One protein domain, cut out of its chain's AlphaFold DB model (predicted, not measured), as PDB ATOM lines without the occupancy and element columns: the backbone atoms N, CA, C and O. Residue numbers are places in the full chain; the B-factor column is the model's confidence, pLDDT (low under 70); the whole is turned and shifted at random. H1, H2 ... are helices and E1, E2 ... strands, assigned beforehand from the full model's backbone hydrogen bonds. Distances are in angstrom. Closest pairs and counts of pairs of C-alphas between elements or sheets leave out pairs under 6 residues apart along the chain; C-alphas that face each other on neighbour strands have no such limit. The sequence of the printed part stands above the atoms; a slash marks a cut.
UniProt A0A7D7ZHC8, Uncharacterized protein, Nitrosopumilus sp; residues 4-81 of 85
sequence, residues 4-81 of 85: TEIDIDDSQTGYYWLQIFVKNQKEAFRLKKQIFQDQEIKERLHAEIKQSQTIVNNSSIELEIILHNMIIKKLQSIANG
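AT A GLANCE: This is residues 4 to 81 of the 85 residues of an uncharacterized protein of Nitrosopumilus sp (UniProt A0A7D7ZHC8). One long helix, H1, makes the longest axis; near its first end the two-stranded hairpin of E1 and E2 meets it like one arm of a V, and at its other end H2 folds back along residues 42 to 56 as a helical hairpin. Between these two hairpins, residues 33 to 40 of H1 stand free. The printed part has 78 residues, with E1, E2, H1 and H2 in that order along the chain; the sheet, E1 - E2, is antiparallel, and the class is mostly helix. The whole is extended, with a radius of gyration of the C-alphas of 18.5 A, and flat, spanning 55 by 31 by 15 A.

IN THESE COORDINATES: Find C-alpha 4 at (23.071, 7.570, -50.534); there E1 begins, residues 4 to 9. E2 is residues 17 to 22. Look next at C-alpha 25 at (31.519, 9.753, -60.632), from which H1 runs 49.9 A through residues 25 to 58. H2, residues 62 to 79, runs 25.6 A to C-alpha 79 at (34.111, 25.808, -36.385).

HOW THE PARTS SIT: Compare E1 with E2: they are antiparallel, at 168 degrees, with N 7 and O 19 at 3.0 A and N 9 and O 17 at 3.1 A, within hydrogen-bond range. The closest C-alphas of E2 and H1 are those of Val 22 and Ala 28, 6.1 A apart. H1 touches H2 with residues 42 to 56 alone, closest at the C-alphas of Val 56 and Ile 65, 4.9 A. They run opposite ways at a shallow tilt of 18 degrees. E1 and E2 are both apart from H2, and E1 is apart from H1. In H1 and H2 every O i to N i+4 pair is within hydrogen-bond range.

THE WHOLE: The two C-alphas farthest apart are those of Asn 24 and Ser 60, 56.2 A. The printed part has no cut, and no link is long. Check the B-factor column at residues 10 to 16, which are under 70; the mean pLDDT of the printed part is 87.5.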
ATOM      1  N   THR A   4      23.955   8.742 -50.570       73.00
ATOM      2  CA  THR A   4      23.071   7.570 -50.534       73.00
ATOM      3  C   THR A   4      23.287   6.738 -49.283       73.00
ATOM      4  O   THR A   4      22.323   6.181 -48.774       73.00
ATOM      5  N   GLU A   5      24.521   6.696 -48.786       79.44
ATOM      6  CA  GLU A   5      24.921   5.900 -47.629       79.44
ATOM      7  C   GLU A   5      26.244   6.433 -47.065       79.44
ATOM      8  O   GLU A   5      27.067   6.983 -47.811       79.44
ATOM      9  N   ILE A   6      26.408   6.299 -45.750       78.69
ATOM     10  CA  ILE A   6      27.625   6.611 -45.005       78.69
ATOM     11  C   ILE A   6      27.921   5.392 -44.142       78.69
ATOM     12  O   ILE A   6      27.080   5.029 -43.322       78.69
ATOM     13  N   ASP A   7      29.098   4.806 -44.321       78.19
ATOM     14  CA  ASP A   7      29.590   3.721 -43.474       78.19
ATOM     15  C   ASP A   7      30.781   4.203 -42.636       78.19
ATOM     16  O   ASP A   7      31.581   5.024 -43.110       78.19
ATOM     17  N   ILE A   8      30.859   3.729 -41.392       76.81
ATOM     18  CA  ILE A   8      31.915   4.061 -40.431       76.81
ATOM     19  C   ILE A   8      32.536   2.752 -39.961       76.81
ATOM     20  O   ILE A   8      31.921   2.018 -39.192       76.81
ATOM     21  N   ASP A   9      33.767   2.497 -40.391       73.31
ATOM     22  CA  ASP A   9      34.553   1.369 -39.901       73.31
ATOM     23  C   ASP A   9      35.465   1.840 -38.757       73.31
ATOM     24  O   ASP A   9      36.334   2.702 -38.949       73.31
ATOM     25  N   ASP A  10      35.229   1.299 -37.559       69.81
ATOM     26  CA  ASP A  10      36.011   1.518 -36.340       69.81
ATOM     27  C   ASP A  10      36.893   0.309 -35.973       69.81
ATOM     28  O   ASP A  10      37.530   0.292 -34.915       69.81
ATOM     29  N   SER A  11      36.987  -0.694 -36.854       69.62
ATOM     30  CA  SER A  11      37.624  -1.974 -36.553       69.62
ATOM     31  C   SER A  11      39.159  -1.946 -36.593       69.62
ATOM     32  O   SER A  11      39.789  -2.980 -36.349       69.62
ATOM     33  N   GLN A  12      39.797  -0.815 -36.926       58.62
ATOM     34  CA  GLN A  12      41.259  -0.684 -36.974       58.62
ATOM     35  C   GLN A  12      41.804   0.354 -35.988       58.62
ATOM     36  O   GLN A  12      41.299   1.461 -35.827       58.62
ATOM     37  N   THR A  13      42.904  -0.030 -35.340       60.94
ATOM     38  CA  THR A  13      43.654   0.699 -34.313       60.94
ATOM     39  C   THR A  13      43.852   2.187 -34.633       60.94
ATOM     40  O   THR A  13      44.771   2.552 -35.366       60.94
ATOM     41  N   GLY A  14      43.024   3.044 -34.029       61.00
ATOM     42  CA  GLY A  14      43.248   4.490 -33.925       61.00
ATOM     43  C   GLY A  14      42.780   5.351 -35.103       61.00
ATOM     44  O   GLY A  14      43.000   6.561 -35.058       61.00
ATOM     45  N   TYR A  15      42.132   4.777 -36.120       59.09
ATOM     46  CA  TYR A  15      41.624   5.525 -37.273       59.09
ATOM     47  C   TYR A  15      40.183   5.135 -37.592       59.09
ATOM     48  O   TYR A  15      39.838   3.960 -37.565       59.09
ATOM     49  N   TYR A  16      39.367   6.130 -37.940       69.75
ATOM     50  CA  TYR A  16      38.010   5.930 -38.442       69.75
ATOM     51  C   TYR A  16      38.010   6.096 -39.960       69.75
ATOM     52  O   TYR A  16      38.505   7.108 -40.469       69.75
ATOM     53  N   TRP A  17      37.434   5.137 -40.678       74.81
ATOM     54  CA  TRP A  17      37.212   5.260 -42.118       74.81
ATOM     55  C   TRP A  17      35.767   5.661 -42.387       74.81
ATOM     56  O   TRP A  17      34.843   5.041 -41.873       74.81
ATOM     57  N   LEU A  18      35.582   6.702 -43.202       80.50
ATOM     58  CA  LEU A  18      34.269   7.155 -43.654       80.50
ATOM     59  C   LEU A  18      34.116   6.842 -45.143       80.50
ATOM     60  O   LEU A  18      34.775   7.469 -45.979       80.50
ATOM     61  N   GLN A  19      33.232   5.908 -45.488       84.19
ATOM     62  CA  GLN A  19      32.906   5.616 -46.882       84.19
ATOM     63  C   GLN A  19      31.594   6.305 -47.262       84.19
ATOM     64  O   GLN A  19      30.543   6.019 -46.695       84.19
ATOM     65  N   ILE A  20      31.653   7.229 -48.230       83.88
ATOM     66  CA  ILE A  20      30.479   7.979 -48.696       83.88
ATOM     67  C   ILE A  20      30.094   7.519 -50.098       83.88
ATOM     68  O   ILE A  20      30.842   7.715 -51.061       83.88
ATOM     69  N   PHE A  21      28.890   6.968 -50.226       85.81
ATOM     70  CA  PHE A  21      28.341   6.547 -51.510       85.81
ATOM     71  C   PHE A  21      27.538   7.678 -52.165       85.81
ATOM     72  O   PHE A  21      26.766   8.399 -51.524       85.81
ATOM     73  N   VAL A  22      27.731   7.840 -53.475       89.25
ATOM     74  CA  VAL A  22      27.070   8.861 -54.299       89.25
ATOM     75  C   VAL A  22      26.631   8.275 -55.636       89.25
ATOM     76  O   VAL A  22      27.159   7.269 -56.103       89.25
ATOM     77  N   LYS A  23      25.681   8.944 -56.298       90.06
ATOM     78  CA  LYS A  23      24.995   8.413 -57.486       90.06
ATOM     79  C   LYS A  23      25.905   8.160 -58.697       90.06
ATOM     80  O   LYS A  23      25.606   7.287 -59.505       90.06
ATOM     81  N   ASN A  24      26.939   8.977 -58.904       90.81
ATOM     82  CA  ASN A  24      27.832   8.869 -60.061       90.81
ATOM     83  C   ASN A  24      29.197   9.523 -59.806       90.81
ATOM     84  O   ASN A  24      29.379  10.296 -58.864       90.81
ATOM     85  N   GLN A  25      30.142   9.263 -60.711       90.19
ATOM     86  CA  GLN A  25      31.519   9.753 -60.632       90.19
ATOM     87  C   GLN A  25      31.625  11.289 -60.564       90.19
ATOM     88  O   GLN A  25      32.456  11.821 -59.831       90.19
ATOM     89  N   LYS A  26      30.770  12.027 -61.285       92.94
ATOM     90  CA  LYS A  26      30.772  13.500 -61.262       92.94
ATOM     91  C   LYS A  26      30.402  14.036 -59.876       92.94
ATOM     92  O   LYS A  26      31.017  14.992 -59.405       92.94
ATOM     93  N   GLU A  27      29.414  13.429 -59.218       90.62
ATOM     94  CA  GLU A  27      29.065  13.788 -57.842       90.62
ATOM     95  C   GLU A  27      30.166  13.400 -56.851       90.62
ATOM     96  O   GLU A  27      30.429  14.185 -55.944       90.62
ATOM     97  N   ALA A  28      30.864  12.280 -57.072       88.56
ATOM     98  CA  ALA A  28      31.997  11.860 -56.240       88.56
ATOM     99  C   ALA A  28      33.148  12.872 -56.280       88.56
ATOM    100  O   ALA A  28      33.645  13.288 -55.237       88.56
ATOM    101  N   PHE A  29      33.533  13.343 -57.471       90.69
ATOM    102  CA  PHE A  29      34.572  14.370 -57.593       90.69
ATOM    103  C   PHE A  29      34.158  15.710 -56.982       90.69
ATOM    104  O   PHE A  29      34.985  16.375 -56.356       90.69
ATOM    105  N   ARG A  30      32.886  16.109 -57.132       90.62
ATOM    106  CA  ARG A  30      32.382  17.336 -56.498       90.62
ATOM    107  C   ARG A  30      32.420  17.222 -54.975       90.62
ATOM    108  O   ARG A  30      32.922  18.138 -54.337       90.62
ATOM    109  N   LEU A  31      31.945  16.105 -54.423       88.94
ATOM    110  CA  LEU A  31      31.980  15.830 -52.986       88.94
ATOM    111  C   LEU A  31      33.416  15.844 -52.457       88.94
ATOM    112  O   LEU A  31      33.703  16.545 -51.496       88.94
ATOM    113  N   LYS A  32      34.331  15.142 -53.135       88.44
ATOM    114  CA  LYS A  32      35.758  15.141 -52.798       88.44
ATOM    115  C   LYS A  32      36.298  16.570 -52.704       88.44
ATOM    116  O   LYS A  32      36.928  16.918 -51.714       88.44
ATOM    117  N   LYS A  33      36.027  17.408 -53.712       89.88
ATOM    118  CA  LYS A  33      36.464  18.812 -53.714       89.88
ATOM    119  C   LYS A  33      35.878  19.596 -52.537       89.88
ATOM    120  O   LYS A  33      36.618  20.342 -51.913       89.88
ATOM    121  N   GLN A  34      34.591  19.415 -52.237       88.75
ATOM    122  CA  GLN A  34      33.940  20.079 -51.104       88.75
ATOM    123  C   GLN A  34      34.573  19.672 -49.771       88.75
ATOM    124  O   GLN A  34      34.956  20.549 -49.015       88.75
ATOM    125  N   ILE A  35      34.796  18.373 -49.534       87.94
ATOM    126  CA  ILE A  35      35.445  17.878 -48.307       87.94
ATOM    127  C   ILE A  35      36.824  18.520 -48.114       87.94
ATOM    128  O   ILE A  35      37.124  19.001 -47.026       87.94
ATOM    129  N   PHE A  36      37.653  18.572 -49.164       84.69
ATOM    130  CA  PHE A  36      38.973  19.201 -49.064       84.69
ATOM    131  C   PHE A  36      38.898  20.709 -48.812       84.69
ATOM    132  O   PHE A  36      39.681  21.229 -48.025       84.69
ATOM    133  N   GLN A  37      37.960  21.407 -49.455       89.44
ATOM    134  CA  GLN A  37      37.755  22.839 -49.224       89.44
ATOM    135  C   GLN A  37      37.288  23.112 -47.791       89.44
ATOM    136  O   GLN A  37      37.824  23.998 -47.130       89.44
ATOM    137  N   ASP A  38      36.334  22.331 -47.291       86.81
ATOM    138  CA  ASP A  38      35.819  22.466 -45.929       86.81
ATOM    139  C   ASP A  38      36.908  22.148 -44.893       86.81
ATOM    140  O   ASP A  38      37.019  22.838 -43.877       86.81
ATOM    141  N   GLN A  39      37.769  21.162 -45.172       86.69
ATOM    142  CA  GLN A  39      38.932  20.862 -44.340       86.69
ATOM    143  C   GLN A  39      39.929  22.031 -44.306       86.69
ATOM    144  O   GLN A  39      40.348  22.431 -43.222       86.69
ATOM    145  N   GLU A  40      40.263  22.620 -45.456       89.56
ATOM    146  CA  GLU A  40      41.157  23.783 -45.534       89.56
ATOM    147  C   GLU A  40      40.600  24.975 -44.735       89.56
ATOM    148  O   GLU A  40      41.315  25.623 -43.967       89.56
ATOM    149  N   ILE A  41      39.297  25.252 -44.869       87.69
ATOM    150  CA  ILE A  41      38.614  26.304 -44.106       87.69
ATOM    151  C   ILE A  41      38.707  26.017 -42.604       87.69
ATOM    152  O   ILE A  41      39.015  26.922 -41.823       87.69
ATOM    153  N   LYS A  42      38.485  24.767 -42.190       89.25
ATOM    154  CA  LYS A  42      38.561  24.353 -40.786       89.25
ATOM    155  C   LYS A  42      39.969  24.514 -40.212       89.25
ATOM    156  O   LYS A  42      40.122  25.028 -39.106       89.25
ATOM    157  N   GLU A  43      40.999  24.124 -40.957       90.62
ATOM    158  CA  GLU A  43      42.401  24.298 -40.553       90.62
ATOM    159  C   GLU A  43      42.754  25.782 -40.376       90.62
ATOM    160  O   GLU A  43      43.339  26.163 -39.359       90.62
ATOM    161  N   ARG A  44      42.316  26.638 -41.308       91.19
ATOM    162  CA  ARG A  44      42.490  28.096 -41.211       91.19
ATOM    163  C   ARG A  44      41.776  28.690 -39.998       91.19
ATOM    164  O   ARG A  44      42.364  29.512 -39.299       91.19
ATOM    165  N   LEU A  45      40.547  28.258 -39.709       93.00
ATOM    166  CA  LEU A  45      39.807  28.683 -38.513       93.00
ATOM    167  C   LEU A  45      40.549  28.307 -37.224       93.00
ATOM    168  O   LEU A  45      40.698  29.143 -36.333       93.00
ATOM    169  N   HIS A  46      41.051  27.074 -37.122       92.81
ATOM    170  CA  HIS A  46      41.814  26.636 -35.950       92.81
ATOM    171  C   HIS A  46      43.134  27.395 -35.783       92.81
ATOM    172  O   HIS A  46      43.509  27.712 -34.651       92.81
ATOM    173  N   ALA A  47      43.822  27.712 -36.882       94.69
ATOM    174  CA  ALA A  47      45.031  28.528 -36.844       94.69
ATOM    175  C   ALA A  47      44.748  29.928 -36.275       94.69
ATOM    176  O   ALA A  47      45.451  30.369 -35.365       94.69
ATOM    177  N   GLU A  48      43.676  30.578 -36.732       94.19
ATOM    178  CA  GLU A  48      43.283  31.915 -36.272       94.19
ATOM    179  C   GLU A  48      42.844  31.925 -34.797       94.19
ATOM    180  O   GLU A  48      43.226  32.810 -34.026       94.19
ATOM    181  N   ILE A  49      42.100  30.900 -34.357       94.31
ATOM    182  CA  ILE A  49      41.746  30.713 -32.939       94.31
ATOM    183  C   ILE A  49      43.016  30.623 -32.086       94.31
ATOM    184  O   ILE A  49      43.132  31.316 -31.074       94.31
ATOM    185  N   LYS A  50      43.984  29.800 -32.501       95.75
ATOM    186  CA  LYS A  50      45.250  29.615 -31.781       95.75
ATOM    187  C   LYS A  50      46.076  30.901 -31.741       95.75
ATOM    188  O   LYS A  50      46.675  31.219 -30.711       95.75
ATOM    189  N   GLN A  51      46.102  31.649 -32.840       95.75
ATOM    190  CA  GLN A  51      46.757  32.951 -32.899       95.75
ATOM    191  C   GLN A  51      46.109  33.935 -31.918       95.75
ATOM    192  O   GLN A  51      46.809  34.519 -31.095       95.75
ATOM    193  N   SER A  52      44.778  34.051 -31.923       93.75
ATOM    194  CA  SER A  52      44.057  34.920 -30.985       93.75
ATOM    195  C   SER A  52      44.260  34.510 -29.522       93.75
ATOM    196  O   SER A  52      44.468  35.369 -28.672       93.75
ATOM    197  N   GLN A  53      44.283  33.209 -29.215       94.25
ATOM    198  CA  GLN A  53      44.605  32.710 -27.869       94.25
ATOM    199  C   GLN A  53      46.028  33.090 -27.446       94.25
ATOM    200  O   GLN A  53      46.263  33.449 -26.296       94.25
ATOM    201  N   THR A  54      46.978  33.052 -28.382       96.69
ATOM    202  CA  THR A  54      48.362  33.473 -28.131       96.69
ATOM    203  C   THR A  54      48.434  34.967 -27.813       96.69
ATOM    204  O   THR A  54      49.188  35.351 -26.923       96.69
ATOM    205  N   ILE A  55      47.639  35.804 -28.486       94.19
ATOM    206  CA  ILE A  55      47.553  37.242 -28.193       94.19
ATOM    207  C   ILE A  55      46.968  37.465 -26.795       94.19
ATOM    208  O   ILE A  55      47.585  38.153 -25.990       94.19
ATOM    209  N   VAL A  56      45.844  36.818 -26.463       94.75
ATOM    210  CA  VAL A  56      45.227  36.906 -25.124       94.75
ATOM    211  C   VAL A  56      46.213  36.526 -24.019       94.75
ATOM    212  O   VAL A  56      46.310  37.231 -23.021       94.75
ATOM    213  N   ASN A  57      46.973  35.445 -24.205       95.06
ATOM    214  CA  ASN A  57      47.916  34.951 -23.199       95.06
ATOM    215  C   ASN A  57      49.131  35.868 -22.983       95.06
ATOM    216  O   ASN A  57      49.786  35.757 -21.949       95.06
ATOM    217  N   ASN A  58      49.456  36.729 -23.951       95.69
ATOM    218  CA  ASN A  58      50.650  37.580 -23.921       95.69
ATOM    219  C   ASN A  58      50.335  39.081 -23.820       95.69
ATOM    220  O   ASN A  58      51.252  39.881 -23.638       95.69
ATOM    221  N   SER A  59      49.069  39.476 -23.959       91.75
ATOM    222  CA  SER A  59      48.655  40.871 -23.865       91.75
ATOM    223  C   SER A  59      48.536  41.312 -22.409       91.75
ATOM    224  O   SER A  59      48.040  40.586 -21.549       91.75
ATOM    225  N   SER A  60      48.966  42.541 -22.138       92.56
ATOM    226  CA  SER A  60      48.723  43.251 -20.879       92.56
ATOM    227  C   SER A  60      47.596  44.285 -20.995       92.56
ATOM    228  O   SER A  60      47.300  44.984 -20.025       92.56
ATOM    229  N   ILE A  61      46.969  44.401 -22.171       96.06
ATOM    230  CA  ILE A  61      45.933  45.389 -22.469       96.06
ATOM    231  C   ILE A  61      44.563  44.724 -22.336       96.06
ATOM    232  O   ILE A  61      44.168  43.891 -23.147       96.06
ATOM    233  N   GLU A  62      43.792  45.147 -21.334       93.25
ATOM    234  CA  GLU A  62      42.481  44.563 -21.019       93.25
ATOM    235  C   GLU A  62      41.504  44.597 -22.206       93.25
ATOM    236  O   GLU A  62      40.819  43.615 -22.487       93.25
ATOM    237  N   LEU A  63      41.483  45.698 -22.964       94.75
ATOM    238  CA  LEU A  63      40.626  45.821 -24.144       94.75
ATOM    239  C   LEU A  63      40.997  44.818 -25.250       94.75
ATOM    240  O   LEU A  63      40.111  44.257 -25.892       94.75
ATOM    241  N   GLU A  64      42.290  44.574 -25.463       92.44
ATOM    242  CA  GLU A  64      42.782  43.616 -26.459       92.44
ATOM    243  C   GLU A  64      42.402  42.184 -26.062       92.44
ATOM    244  O   GLU A  64      41.889  41.426 -26.886       92.44
ATOM    245  N   ILE A  65      42.542  41.851 -24.774       94.25
ATOM    246  CA  ILE A  65      42.094  40.574 -24.208       94.25
ATOM    247  C   ILE A  65      40.594  40.370 -24.449       94.25
ATOM    248  O   ILE A  65      40.174  39.315 -24.929       94.25
ATOM    249  N   ILE A  66      39.771  41.376 -24.140       95.50
ATOM    250  CA  ILE A  66      38.315  41.315 -24.316       95.50
ATOM    251  C   ILE A  66      37.951  41.095 -25.793       95.50
ATOM    252  O   ILE A  66      37.154  40.206 -26.101       95.50
ATOM    253  N   LEU A  67      38.555  41.859 -26.707       95.88
ATOM    254  CA  LEU A  67      38.301  41.745 -28.145       95.88
ATOM    255  C   LEU A  67      38.685  40.364 -28.683       95.88
ATOM    256  O   LEU A  67      37.866  39.711 -29.335       95.88
ATOM    257  N   HIS A  68      39.888  39.879 -28.378       95.88
ATOM    258  CA  HIS A  68      40.323  38.573 -28.868       95.88
ATOM    259  C   HIS A  68      39.530  37.419 -28.249       95.88
ATOM    260  O   HIS A  68      39.250  36.449 -28.948       95.88
ATOM    261  N   ASN A  69      39.059  37.535 -27.005       94.94
ATOM    262  CA  ASN A  69      38.131  36.557 -26.431       94.94
ATOM    263  C   ASN A  69      36.785  36.508 -27.176       94.94
ATOM    264  O   ASN A  69      36.250  35.418 -27.397       94.94
ATOM    265  N   MET A  70      36.250  37.653 -27.621       95.75
ATOM    266  CA  MET A  70      35.051  37.672 -28.473       95.75
ATOM    267  C   MET A  70      35.308  37.010 -29.831       95.75
ATOM    268  O   MET A  70      34.489  36.210 -30.286       95.75
ATOM    269  N   ILE A  71      36.457  37.299 -30.451       94.31
ATOM    270  CA  ILE A  71      36.869  36.692 -31.725       94.31
ATOM    271  C   ILE A  71      36.987  35.172 -31.577       94.31
ATOM    272  O   ILE A  71      36.383  34.441 -32.358       94.31
ATOM    273  N   ILE A  72      37.689  34.687 -30.547       95.38
ATOM    274  CA  ILE A  72      37.836  33.252 -30.258       95.38
ATOM    275  C   ILE A  72      36.463  32.591 -30.151       95.38
ATOM    276  O   ILE A  72      36.210  31.603 -30.841       95.38
ATOM    277  N   LYS A  73      35.562  33.158 -29.341       94.81
ATOM    278  CA  LYS A  73      34.214  32.612 -29.144       94.81
ATOM    279  C   LYS A  73      33.444  32.523 -30.462       94.81
ATOM    280  O   LYS A  73      32.815  31.502 -30.741       94.81
ATOM    281  N   LYS A  74      33.512  33.567 -31.292       93.38
ATOM    282  CA  LYS A  74      32.834  33.588 -32.592       93.38
ATOM    283  C   LYS A  74      33.410  32.550 -33.554       93.38
ATOM    284  O   LYS A  74      32.651  31.811 -34.173       93.38
ATOM    285  N   LEU A  75      34.735  32.464 -33.662       92.81
ATOM    286  CA  LEU A  75      35.406  31.501 -34.538       92.81
ATOM    287  C   LEU A  75      35.159  30.051 -34.097       92.81
ATOM    288  O   LEU A  75      34.973  29.185 -34.947       92.81
ATOM    289  N   GLN A  76      35.100  29.787 -32.788       92.56
ATOM    290  CA  GLN A  76      34.742  28.473 -32.243       92.56
ATOM    291  C   GLN A  76      33.304  28.076 -32.595       92.56
ATOM    292  O   GLN A  76      33.088  26.955 -33.046       92.56
ATOM    293  N   SER A  77      32.340  28.995 -32.473       91.50
ATOM    294  CA  SER A  77      30.954  28.751 -32.903       91.50
ATOM    295  C   SER A  77      30.880  28.400 -34.394       91.50
ATOM    296  O   SER A  77      30.226  27.423 -34.759       91.50
ATOM    297  N   ILE A  78      31.618  29.119 -35.254       88.31
ATOM    298  CA  ILE A  78      31.697  28.804 -36.690       88.31
ATOM    299  C   ILE A  78      32.311  27.412 -36.912       88.31
ATOM    300  O   ILE A  78      31.761  26.620 -37.674       88.31
ATOM    301  N   ALA A  79      33.421  27.092 -36.240       86.81
ATOM    302  CA  ALA A  79      34.111  25.808 -36.385       86.81
ATOM    303  C   ALA A  79      33.262  24.608 -35.923       86.81
ATOM    304  O   ALA A  79      33.367  23.524 -36.498       86.81
ATOM    305  N   ASN A  80      32.408  24.810 -34.917       85.19
ATOM    306  CA  ASN A  80      31.482  23.799 -34.405       85.19
ATOM    307  C   ASN A  80      30.187  23.691 -35.226       85.19
ATOM    308  O   ASN A  80      29.378  22.800 -34.971       85.19
ATOM    309  N   GLY A  81      29.965  24.587 -36.196       81.56
ATOM    310  CA  GLY A  81      28.705  24.660 -36.939       81.56
ATOM    311  C   GLY A  81      27.522  25.136 -36.089       81.56
ATOM    312  O   GLY A  81      26.372  24.865 -36.429       81.56
TER     313      GLY A  81